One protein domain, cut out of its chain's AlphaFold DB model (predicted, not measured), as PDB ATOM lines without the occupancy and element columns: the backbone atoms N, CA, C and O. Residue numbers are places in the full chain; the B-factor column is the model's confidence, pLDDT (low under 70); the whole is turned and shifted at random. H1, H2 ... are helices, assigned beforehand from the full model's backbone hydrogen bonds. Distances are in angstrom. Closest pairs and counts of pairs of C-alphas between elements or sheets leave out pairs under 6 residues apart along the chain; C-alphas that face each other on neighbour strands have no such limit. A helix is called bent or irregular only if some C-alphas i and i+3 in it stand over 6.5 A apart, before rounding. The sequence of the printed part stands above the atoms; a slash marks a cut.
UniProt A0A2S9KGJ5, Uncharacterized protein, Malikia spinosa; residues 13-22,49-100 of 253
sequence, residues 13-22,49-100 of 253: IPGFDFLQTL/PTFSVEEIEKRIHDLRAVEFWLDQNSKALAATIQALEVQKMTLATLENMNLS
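AT A GLANCE: This is residues 13 to 22 and 49 to 100 of the 253 residues of an uncharacterized protein of Malikia spinosa (UniProt A0A2S9KGJ5). One long helix that is not bent, H2, makes the length of a thin rod, with the short helix H1 off to one side of it and a short tail at each of its ends, residues 49 to 52 and 97 to 100. The printed part has 62 residues with two named helices, H1 then H2 along the chain, and no named strand; the class is all helix. The whole is extended, with a radius of gyration of the C-alphas of 20.9 A, and the C-alphas span 68 by 20 by 13 A.

HOW THE PARTS SIT: Look first at H1, residues 16 to 22, where z rises from -41.347 at C-alpha 16 to -32.567 at C-alpha 22. Then look at H2, residues 53 to 96, where z falls from -15.149 at C-alpha 53 to -75.317 at C-alpha 96. The two are apart, with no C-alpha of the one within 8 A of the other. Residues 16 to 21, which belong to H1, stand free, and so do residues 74 to 100, of which 74 to 96 belong to H2. In H1 and H2 every O i to N i+4 pair is within hydrogen-bond range.

IN THESE COORDINATES: Start at C-alpha 13, at (-19.552, -25.235, -46.169). Find C-alpha 16 at (-17.219, -27.395, -41.347); from there H1 runs 7 residues to Leu 22. Next find C-alpha 53 at (-27.046, -34.467, -15.149); from there H2 runs 44 residues and 62.8 A to C-alpha 96 at (-42.108, -24.770, -75.317).

THE WHOLE: The two C-alphas farthest apart, those of Phe 51 and Ser 100, are 69.2 A from each other. Residues 23 to 48 are not printed, and C-alphas 22 and 49 are 20.6 A apart across this cut, in the link from H1 to H2. The mean pLDDT of the printed part is 74.0; look for values under 70 at residues 13 to 15, 49 to 52, 55, 87, 91 and 94 to 100.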
ATOM      1  N   ILE A  13     -18.467 -24.565 -46.880       65.38
ATOM      2  CA  ILE A  13     -19.552 -25.235 -46.169       65.38
ATOM      3  C   ILE A  13     -19.736 -24.548 -44.809       65.38
ATOM      4  O   ILE A  13     -18.898 -24.722 -43.915       65.38
ATOM      5  N   PRO A  14     -20.840 -23.814 -44.594       68.44
ATOM      6  CA  PRO A  14     -21.148 -23.281 -43.275       68.44
ATOM      7  C   PRO A  14     -21.271 -24.433 -42.259       68.44
ATOM      8  O   PRO A  14     -22.106 -25.328 -42.398       68.44
ATOM      9  N   GLY A  15     -20.394 -24.432 -41.247       63.03
ATOM     10  CA  GLY A  15     -20.351 -25.444 -40.179       63.03
ATOM     11  C   GLY A  15     -19.245 -26.506 -40.283       63.03
ATOM     12  O   GLY A  15     -19.169 -27.375 -39.415       63.03
ATOM     13  N   PHE A  16     -18.350 -26.452 -41.276       78.88
ATOM     14  CA  PHE A  16     -17.219 -27.395 -41.347       78.88
ATOM     15  C   PHE A  16     -16.180 -27.176 -40.230       78.88
ATOM     16  O   PHE A  16     -15.646 -28.133 -39.672       78.88
ATOM     17  N   ASP A  17     -15.957 -25.922 -39.837       70.88
ATOM     18  CA  ASP A  17     -15.068 -25.558 -38.724       70.88
ATOM     19  C   ASP A  17     -15.568 -26.106 -37.371       70.88
ATOM     20  O   ASP A  17     -14.795 -26.566 -36.526       70.88
ATOM     21  N   PHE A  18     -16.892 -26.186 -37.213       70.81
ATOM     22  CA  PHE A  18     -17.532 -26.826 -36.067       70.81
ATOM     23  C   PHE A  18     -17.262 -28.335 -36.045       70.81
ATOM     24  O   PHE A  18     -16.858 -28.859 -35.010       70.81
ATOM     25  N   LEU A  19     -17.382 -29.032 -37.184       75.50
ATOM     26  CA  LEU A  19     -17.032 -30.455 -37.281       75.50
ATOM     27  C   LEU A  19     -15.546 -30.702 -37.008       75.50
ATOM     28  O   LEU A  19     -15.197 -31.691 -36.369       75.50
ATOM     29  N   GLN A  20     -14.668 -29.797 -37.433       74.75
ATOM     30  CA  GLN A  20     -13.237 -29.892 -37.161       74.75
ATOM     31  C   GLN A  20     -12.920 -29.681 -35.671       74.75
ATOM     32  O   GLN A  20     -12.090 -30.400 -35.102       74.75
ATOM     33  N   THR A  21     -13.612 -28.746 -35.019       71.88
ATOM     34  CA  THR A  21     -13.505 -28.497 -33.573       71.88
ATOM     35  C   THR A  21     -14.072 -29.665 -32.761       71.88
ATOM     36  O   THR A  21     -13.441 -30.120 -31.805       71.88
ATOM     37  N   LEU A  22     -15.191 -30.243 -33.201       75.12
ATOM     38  CA  LEU A  22     -15.841 -31.389 -32.567       75.12
ATOM     39  C   LEU A  22     -15.036 -32.680 -32.769       75.12
ATOM     40  O   LEU A  22     -14.857 -33.445 -31.824       75.12
ATOM     41  N   PRO A  49     -25.844 -44.893 -20.790       45.91
ATOM     42  CA  PRO A  49     -26.457 -43.823 -20.005       45.91
ATOM     43  C   PRO A  49     -25.467 -43.357 -18.925       45.91
ATOM     44  O   PRO A  49     -25.199 -44.087 -17.971       45.91
ATOM     45  N   THR A  50     -24.861 -42.177 -19.093       53.72
ATOM     46  CA  THR A  50     -24.003 -41.589 -18.059       53.72
ATOM     47  C   THR A  50     -24.886 -40.924 -17.000       53.72
ATOM     48  O   THR A  50     -25.841 -40.220 -17.315       53.72
ATOM     49  N   PHE A  51     -24.613 -41.192 -15.720       54.28
ATOM     50  CA  PHE A  51     -25.429 -40.761 -14.571       54.28
ATOM     51  C   PHE A  51     -25.137 -39.318 -14.099       54.28
ATOM     52  O   PHE A  51     -25.411 -38.973 -12.952       54.28
ATOM     53  N   SER A  52     -24.603 -38.459 -14.970       56.12
ATOM     54  CA  SER A  52     -24.249 -37.076 -14.633       56.12
ATOM     55  C   SER A  52     -25.182 -36.108 -15.356       56.12
ATOM     56  O   SER A  52     -25.085 -35.941 -16.569       56.12
ATOM     57  N   VAL A  53     -26.079 -35.452 -14.614       72.81
ATOM     58  CA  VAL A  53     -27.046 -34.467 -15.149       72.81
ATOM     59  C   VAL A  53     -26.343 -33.352 -15.934       72.81
ATOM     60  O   VAL A  53     -26.821 -32.944 -16.982       72.81
ATOM     61  N   GLU A  54     -25.159 -32.938 -15.492       73.69
ATOM     62  CA  GLU A  54     -24.352 -31.893 -16.136       73.69
ATOM     63  C   GLU A  54     -23.801 -32.326 -17.516       73.69
ATOM     64  O   GLU A  54     -23.788 -31.547 -18.470       73.69
ATOM     65  N   GLU A  55     -23.419 -33.601 -17.682       69.00
ATOM     66  CA  GLU A  55     -23.052 -34.155 -18.997       69.00
ATOM     67  C   GLU A  55     -24.279 -34.359 -19.891       69.00
ATOM     68  O   GLU A  55     -24.188 -34.168 -21.104       69.00
ATOM     69  N   ILE A  56     -25.425 -34.730 -19.308       77.69
ATOM     70  CA  ILE A  56     -26.702 -34.821 -20.026       77.69
ATOM     71  C   ILE A  56     -27.096 -33.440 -20.561       77.69
ATOM     72  O   ILE A  56     -27.450 -33.340 -21.730       77.69
ATOM     73  N   GLU A  57     -26.970 -32.370 -19.775       77.75
ATOM     74  CA  GLU A  57     -27.236 -31.002 -20.239       77.75
ATOM     75  C   GLU A  57     -26.281 -30.575 -21.355       77.75
ATOM     76  O   GLU A  57     -26.724 -30.029 -22.369       77.75
ATOM     77  N   LYS A  58     -24.987 -30.897 -21.234       81.12
ATOM     78  CA  LYS A  58     -24.012 -30.639 -22.301       81.12
ATOM     79  C   LYS A  58     -24.349 -31.408 -23.583       81.12
ATOM     80  O   LYS A  58     -24.330 -30.825 -24.661       81.12
ATOM     81  N   ARG A  59     -24.725 -32.686 -23.480       74.75
ATOM     82  CA  ARG A  59     -25.161 -33.494 -24.632       74.75
ATOM     83  C   ARG A  59     -26.469 -33.008 -25.224       74.75
ATOM     84  O   ARG A  59     -26.617 -33.055 -26.436       74.75
ATOM     85  N   ILE A  60     -27.409 -32.553 -24.399       81.88
ATOM     86  CA  ILE A  60     -28.642 -31.924 -24.875       81.88
ATOM     87  C   ILE A  60     -28.270 -30.682 -25.677       81.88
ATOM     88  O   ILE A  60     -28.748 -30.537 -26.795       81.88
ATOM     89  N   HIS A  61     -27.386 -29.825 -25.169       82.25
ATOM     90  CA  HIS A  61     -26.945 -28.637 -25.894       82.25
ATOM     91  C   HIS A  61     -26.256 -28.986 -27.225       82.25
ATOM     92  O   HIS A  61     -26.618 -28.435 -28.265       82.25
ATOM     93  N   ASP A  62     -25.336 -29.952 -27.222       78.44
ATOM     94  CA  ASP A  62     -24.639 -30.403 -28.431       78.44
ATOM     95  C   ASP A  62     -25.614 -31.045 -29.440       78.44
ATOM     96  O   ASP A  62     -25.558 -30.755 -30.635       78.44
ATOM     97  N   LEU A  63     -26.574 -31.860 -28.980       89.44
ATOM     98  CA  LEU A  63     -27.615 -32.450 -29.830       89.44
ATOM     99  C   LEU A  63     -28.594 -31.405 -30.370       89.44
ATOM    100  O   LEU A  63     -29.052 -31.555 -31.498       89.44
ATOM    101  N   ARG A  64     -28.881 -30.334 -29.624       82.38
ATOM    102  CA  ARG A  64     -29.659 -29.186 -30.116       82.38
ATOM    103  C   ARG A  64     -28.902 -28.408 -31.188       82.38
ATOM    104  O   ARG A  64     -29.504 -27.980 -32.167       82.38
ATOM    105  N   ALA A  65     -27.588 -28.256 -31.043       81.56
ATOM    106  CA  ALA A  65     -26.758 -27.657 -32.082       81.56
ATOM    107  C   ALA A  65     -26.737 -28.526 -33.357       81.56
ATOM    108  O   ALA A  65     -26.856 -27.998 -34.463       81.56
ATOM    109  N   VAL A  66     -26.661 -29.854 -33.212       89.38
ATOM    110  CA  VAL A  66     -26.762 -30.800 -34.341       89.38
ATOM    111  C   VAL A  66     -28.157 -30.774 -34.975       89.38
ATOM    112  O   VAL A  66     -28.262 -30.755 -36.200       89.38
ATOM    113  N   GLU A  67     -29.218 -30.722 -34.168       78.94
ATOM    114  CA  GLU A  67     -30.604 -30.557 -34.625       78.94
ATOM    115  C   GLU A  67     -30.752 -29.272 -35.448       78.94
ATOM    116  O   GLU A  67     -31.283 -29.305 -36.558       78.94
ATOM    117  N   PHE A  68     -30.204 -28.158 -34.960       78.88
ATOM    118  CA  PHE A  68     -30.214 -26.891 -35.680       78.88
ATOM    119  C   PHE A  68     -29.432 -26.965 -37.000       78.88
ATOM    120  O   PHE A  68     -29.908 -26.479 -38.025       78.88
ATOM    121  N   TRP A  69     -28.261 -27.611 -37.023       81.56
ATOM    122  CA  TRP A  69     -27.480 -27.789 -38.254       81.56
ATOM    123  C   TRP A  69     -28.195 -28.672 -39.287       81.56
ATOM    124  O   TRP A  69     -28.147 -28.383 -40.487       81.56
ATOM    125  N   LEU A  70     -28.887 -29.722 -38.832       89.69
ATOM    126  CA  LEU A  70     -29.710 -30.579 -39.685       89.69
ATOM    127  C   LEU A  70     -30.929 -29.834 -40.239       89.69
ATOM    128  O   LEU A  70     -31.227 -29.982 -41.423       89.69
ATOM    129  N   ASP A  71     -31.592 -29.000 -39.437       87.56
ATOM    130  CA  ASP A  71     -32.703 -28.156 -39.899       87.56
ATOM    131  C   ASP A  71     -32.237 -27.155 -40.971       87.56
ATOM    132  O   ASP A  71     -32.874 -27.004 -42.016       87.56
ATOM    133  N   GLN A  72     -31.063 -26.544 -40.782       74.69
ATOM    134  CA  GLN A  72     -30.452 -25.678 -41.795       74.69
ATOM    135  C   GLN A  72     -30.067 -26.454 -43.065       74.69
ATOM    136  O   GLN A  72     -30.341 -25.982 -44.170       74.69
ATOM    137  N   ASN A  73     -29.510 -27.666 -42.945       78.25
ATOM    138  CA  ASN A  73     -29.234 -28.529 -44.101       78.25
ATOM    139  C   ASN A  73     -30.515 -28.907 -44.850       78.25
ATOM    140  O   ASN A  73     -30.551 -28.852 -46.077       78.25
ATOM    141  N   SER A  74     -31.584 -29.242 -44.128       88.12
ATOM    142  CA  SER A  74     -32.878 -29.574 -44.723       88.12
ATOM    143  C   SER A  74     -33.466 -28.385 -45.485       88.12
ATOM    144  O   SER A  74     -33.963 -28.550 -46.599       88.12
ATOM    145  N   LYS A  75     -33.379 -27.174 -44.924       83.31
ATOM    146  CA  LYS A  75     -33.839 -25.942 -45.582       83.31
ATOM    147  C   LYS A  75     -33.000 -25.597 -46.812       83.31
ATOM    148  O   LYS A  75     -33.565 -25.252 -47.846       83.31
ATOM    149  N   ALA A  76     -31.679 -25.751 -46.736       76.19
ATOM    150  CA  ALA A  76     -30.784 -25.553 -47.876       76.19
ATOM    151  C   ALA A  76     -31.054 -26.565 -49.005       76.19
ATOM    152  O   ALA A  76     -31.105 -26.190 -50.179       76.19
ATOM    153  N   LEU A  77     -31.294 -27.836 -48.662       83.12
ATOM    154  CA  LEU A  77     -31.688 -28.861 -49.629       83.12
ATOM    155  C   LEU A  77     -33.050 -28.547 -50.259       83.12
ATOM    156  O   LEU A  77     -33.175 -28.628 -51.478       83.12
ATOM    157  N   ALA A  78     -34.042 -28.116 -49.475       82.31
ATOM    158  CA  ALA A  78     -35.342 -27.699 -50.000       82.31
ATOM    159  C   ALA A  78     -35.221 -26.502 -50.959       82.31
ATOM    160  O   ALA A  78     -35.799 -26.524 -52.044       82.31
ATOM    161  N   ALA A  79     -34.412 -25.498 -50.611       76.25
ATOM    162  CA  ALA A  79     -34.134 -24.357 -51.482       76.25
ATOM    163  C   ALA A  79     -33.405 -24.775 -52.773       76.25
ATOM    164  O   ALA A  79     -33.703 -24.261 -53.848       76.25
ATOM    165  N   THR A  80     -32.495 -25.750 -52.696       78.94
ATOM    166  CA  THR A  80     -31.814 -26.307 -53.876       78.94
ATOM    167  C   THR A  80     -32.791 -27.057 -54.777       78.94
ATOM    168  O   THR A  80     -32.745 -26.903 -55.994       78.94
ATOM    169  N   ILE A  81     -33.712 -27.828 -54.196       83.25
ATOM    170  CA  ILE A  81     -34.780 -28.498 -54.946       83.25
ATOM    171  C   ILE A  81     -35.658 -27.458 -55.641       83.25
ATOM    172  O   ILE A  81     -35.888 -27.581 -56.838       83.25
ATOM    173  N   GLN A  82     -36.063 -26.395 -54.946       75.69
ATOM    174  CA  GLN A  82     -36.842 -25.311 -55.551       75.69
ATOM    175  C   GLN A  82     -36.074 -24.603 -56.672       75.69
ATOM    176  O   GLN A  82     -36.645 -24.301 -57.717       75.69
ATOM    177  N   ALA A  83     -34.767 -24.390 -56.510       73.69
ATOM    178  CA  ALA A  83     -33.928 -23.848 -57.572       73.69
ATOM    179  C   ALA A  83     -33.876 -24.789 -58.791       73.69
ATOM    180  O   ALA A  83     -33.978 -24.327 -59.928       73.69
ATOM    181  N   LEU A  84     -33.783 -26.103 -58.573       84.56
ATOM    182  CA  LEU A  84     -33.838 -27.106 -59.642       84.56
ATOM    183  C   LEU A  84     -35.233 -27.193 -60.287       84.56
ATOM    184  O   LEU A  84     -35.339 -27.392 -61.495       84.56
ATOM    185  N   GLU A  85     -36.310 -26.994 -59.530       81.19
ATOM    186  CA  GLU A  85     -37.680 -26.921 -60.053       81.19
ATOM    187  C   GLU A  85     -37.898 -25.664 -60.901       81.19
ATOM    188  O   GLU A  85     -38.524 -25.742 -61.959       81.19
ATOM    189  N   VAL A  86     -37.312 -24.528 -60.514       79.44
ATOM    190  CA  VAL A  86     -37.291 -23.315 -61.342       79.44
ATOM    191  C   VAL A  86     -36.483 -23.555 -62.615       79.44
ATOM    192  O   VAL A  86     -36.954 -23.209 -63.692       79.44
ATOM    193  N   GLN A  87     -35.330 -24.227 -62.544       62.34
ATOM    194  CA  GLN A  87     -34.571 -24.617 -63.741       62.34
ATOM    195  C   GLN A  87     -35.369 -25.554 -64.652       62.34
ATOM    196  O   GLN A  87     -35.329 -25.396 -65.871       62.34
ATOM    197  N   LYS A  88     -36.144 -26.483 -64.087       77.56
ATOM    198  CA  LYS A  88     -37.055 -27.343 -64.849       77.56
ATOM    199  C   LYS A  88     -38.169 -26.535 -65.515       77.56
ATOM    200  O   LYS A  88     -38.476 -26.793 -66.671       77.56
ATOM    201  N   MET A  89     -38.758 -25.560 -64.827       73.75
ATOM    202  CA  MET A  89     -39.767 -24.662 -65.407       73.75
ATOM    203  C   MET A  89     -39.169 -23.776 -66.509       73.75
ATOM    204  O   MET A  89     -39.799 -23.582 -67.549       73.75
ATOM    205  N   THR A  90     -37.936 -23.291 -66.333       74.44
ATOM    206  CA  THR A  90     -37.207 -22.510 -67.343       74.44
ATOM    207  C   THR A  90     -36.855 -23.372 -68.551       74.44
ATOM    208  O   THR A  90     -37.084 -22.943 -69.676       74.44
ATOM    209  N   LEU A  91     -36.392 -24.610 -68.355       68.81
ATOM    210  CA  LEU A  91     -36.164 -25.554 -69.452       68.81
ATOM    211  C   LEU A  91     -37.464 -25.948 -70.153       68.81
ATOM    212  O   LEU A  91     -37.497 -25.927 -71.373       68.81
ATOM    213  N   ALA A  92     -38.546 -26.218 -69.423       73.25
ATOM    214  CA  ALA A  92     -39.855 -26.492 -70.018       73.25
ATOM    215  C   ALA A  92     -40.384 -25.286 -70.816       73.25
ATOM    216  O   ALA A  92     -41.021 -25.455 -71.853       73.25
ATOM    217  N   THR A  93     -40.075 -24.062 -70.378       74.50
ATOM    218  CA  THR A  93     -40.378 -22.832 -71.125       74.50
ATOM    219  C   THR A  93     -39.505 -22.709 -72.377       74.50
ATOM    220  O   THR A  93     -40.018 -22.357 -73.436       74.50
ATOM    221  N   LEU A  94     -38.214 -23.052 -72.297       63.16
ATOM    222  CA  LEU A  94     -37.296 -23.081 -73.443       63.16
ATOM    223  C   LEU A  94     -37.658 -24.177 -74.460       63.16
ATOM    224  O   LEU A  94     -37.569 -23.933 -75.660       63.16
ATOM    225  N   GLU A  95     -38.120 -25.345 -74.007       65.50
ATOM    226  CA  GLU A  95     -38.659 -26.412 -74.859       65.50
ATOM    227  C   GLU A  95     -39.967 -25.973 -75.526       65.50
ATOM    228  O   GLU A  95     -40.132 -26.141 -76.733       65.50
ATOM    229  N   ASN A  96     -40.865 -25.324 -74.778       69.88
ATOM    230  CA  ASN A  96     -42.108 -24.770 -75.317       69.88
ATOM    231  C   ASN A  96     -41.871 -23.579 -76.276       69.88
ATOM    232  O   ASN A  96     -42.724 -23.292 -77.114       69.88
ATOM    233  N   MET A  97     -40.717 -22.902 -76.188       63.09
ATOM    234  CA  MET A  97     -40.286 -21.832 -77.104       63.09
ATOM    235  C   MET A  97     -39.340 -22.307 -78.227       63.09
ATOM    236  O   MET A  97     -38.962 -21.485 -79.058       63.09
ATOM    237  N   ASN A  98     -38.976 -23.600 -78.282       54.41
ATOM    238  CA  ASN A  98     -38.098 -24.229 -79.285       54.41
ATOM    239  C   ASN A  98     -36.931 -23.327 -79.755       54.41
ATOM    240  O   ASN A  98     -36.721 -23.117 -80.954       54.41
ATOM    241  N   LEU A  99     -36.157 -22.776 -78.818       59.78
ATOM    242  CA  LEU A  99     -34.885 -22.148 -79.172       59.78
ATOM    243  C   LEU A  99     -33.922 -23.263 -79.581       59.78
ATOM    244  O   LEU A  99     -33.578 -24.137 -78.783       59.78
ATOM    245  N   SER A 100     -33.542 -23.281 -80.855       53.62
ATOM    246  CA  SER A 100     -32.730 -24.356 -81.408       53.62
ATOM    247  C   SER A 100     -31.392 -24.405 -80.673       53.62
ATOM    248  O   SER A 100     -30.642 -23.432 -80.686       53.62
TER     249      SER A 100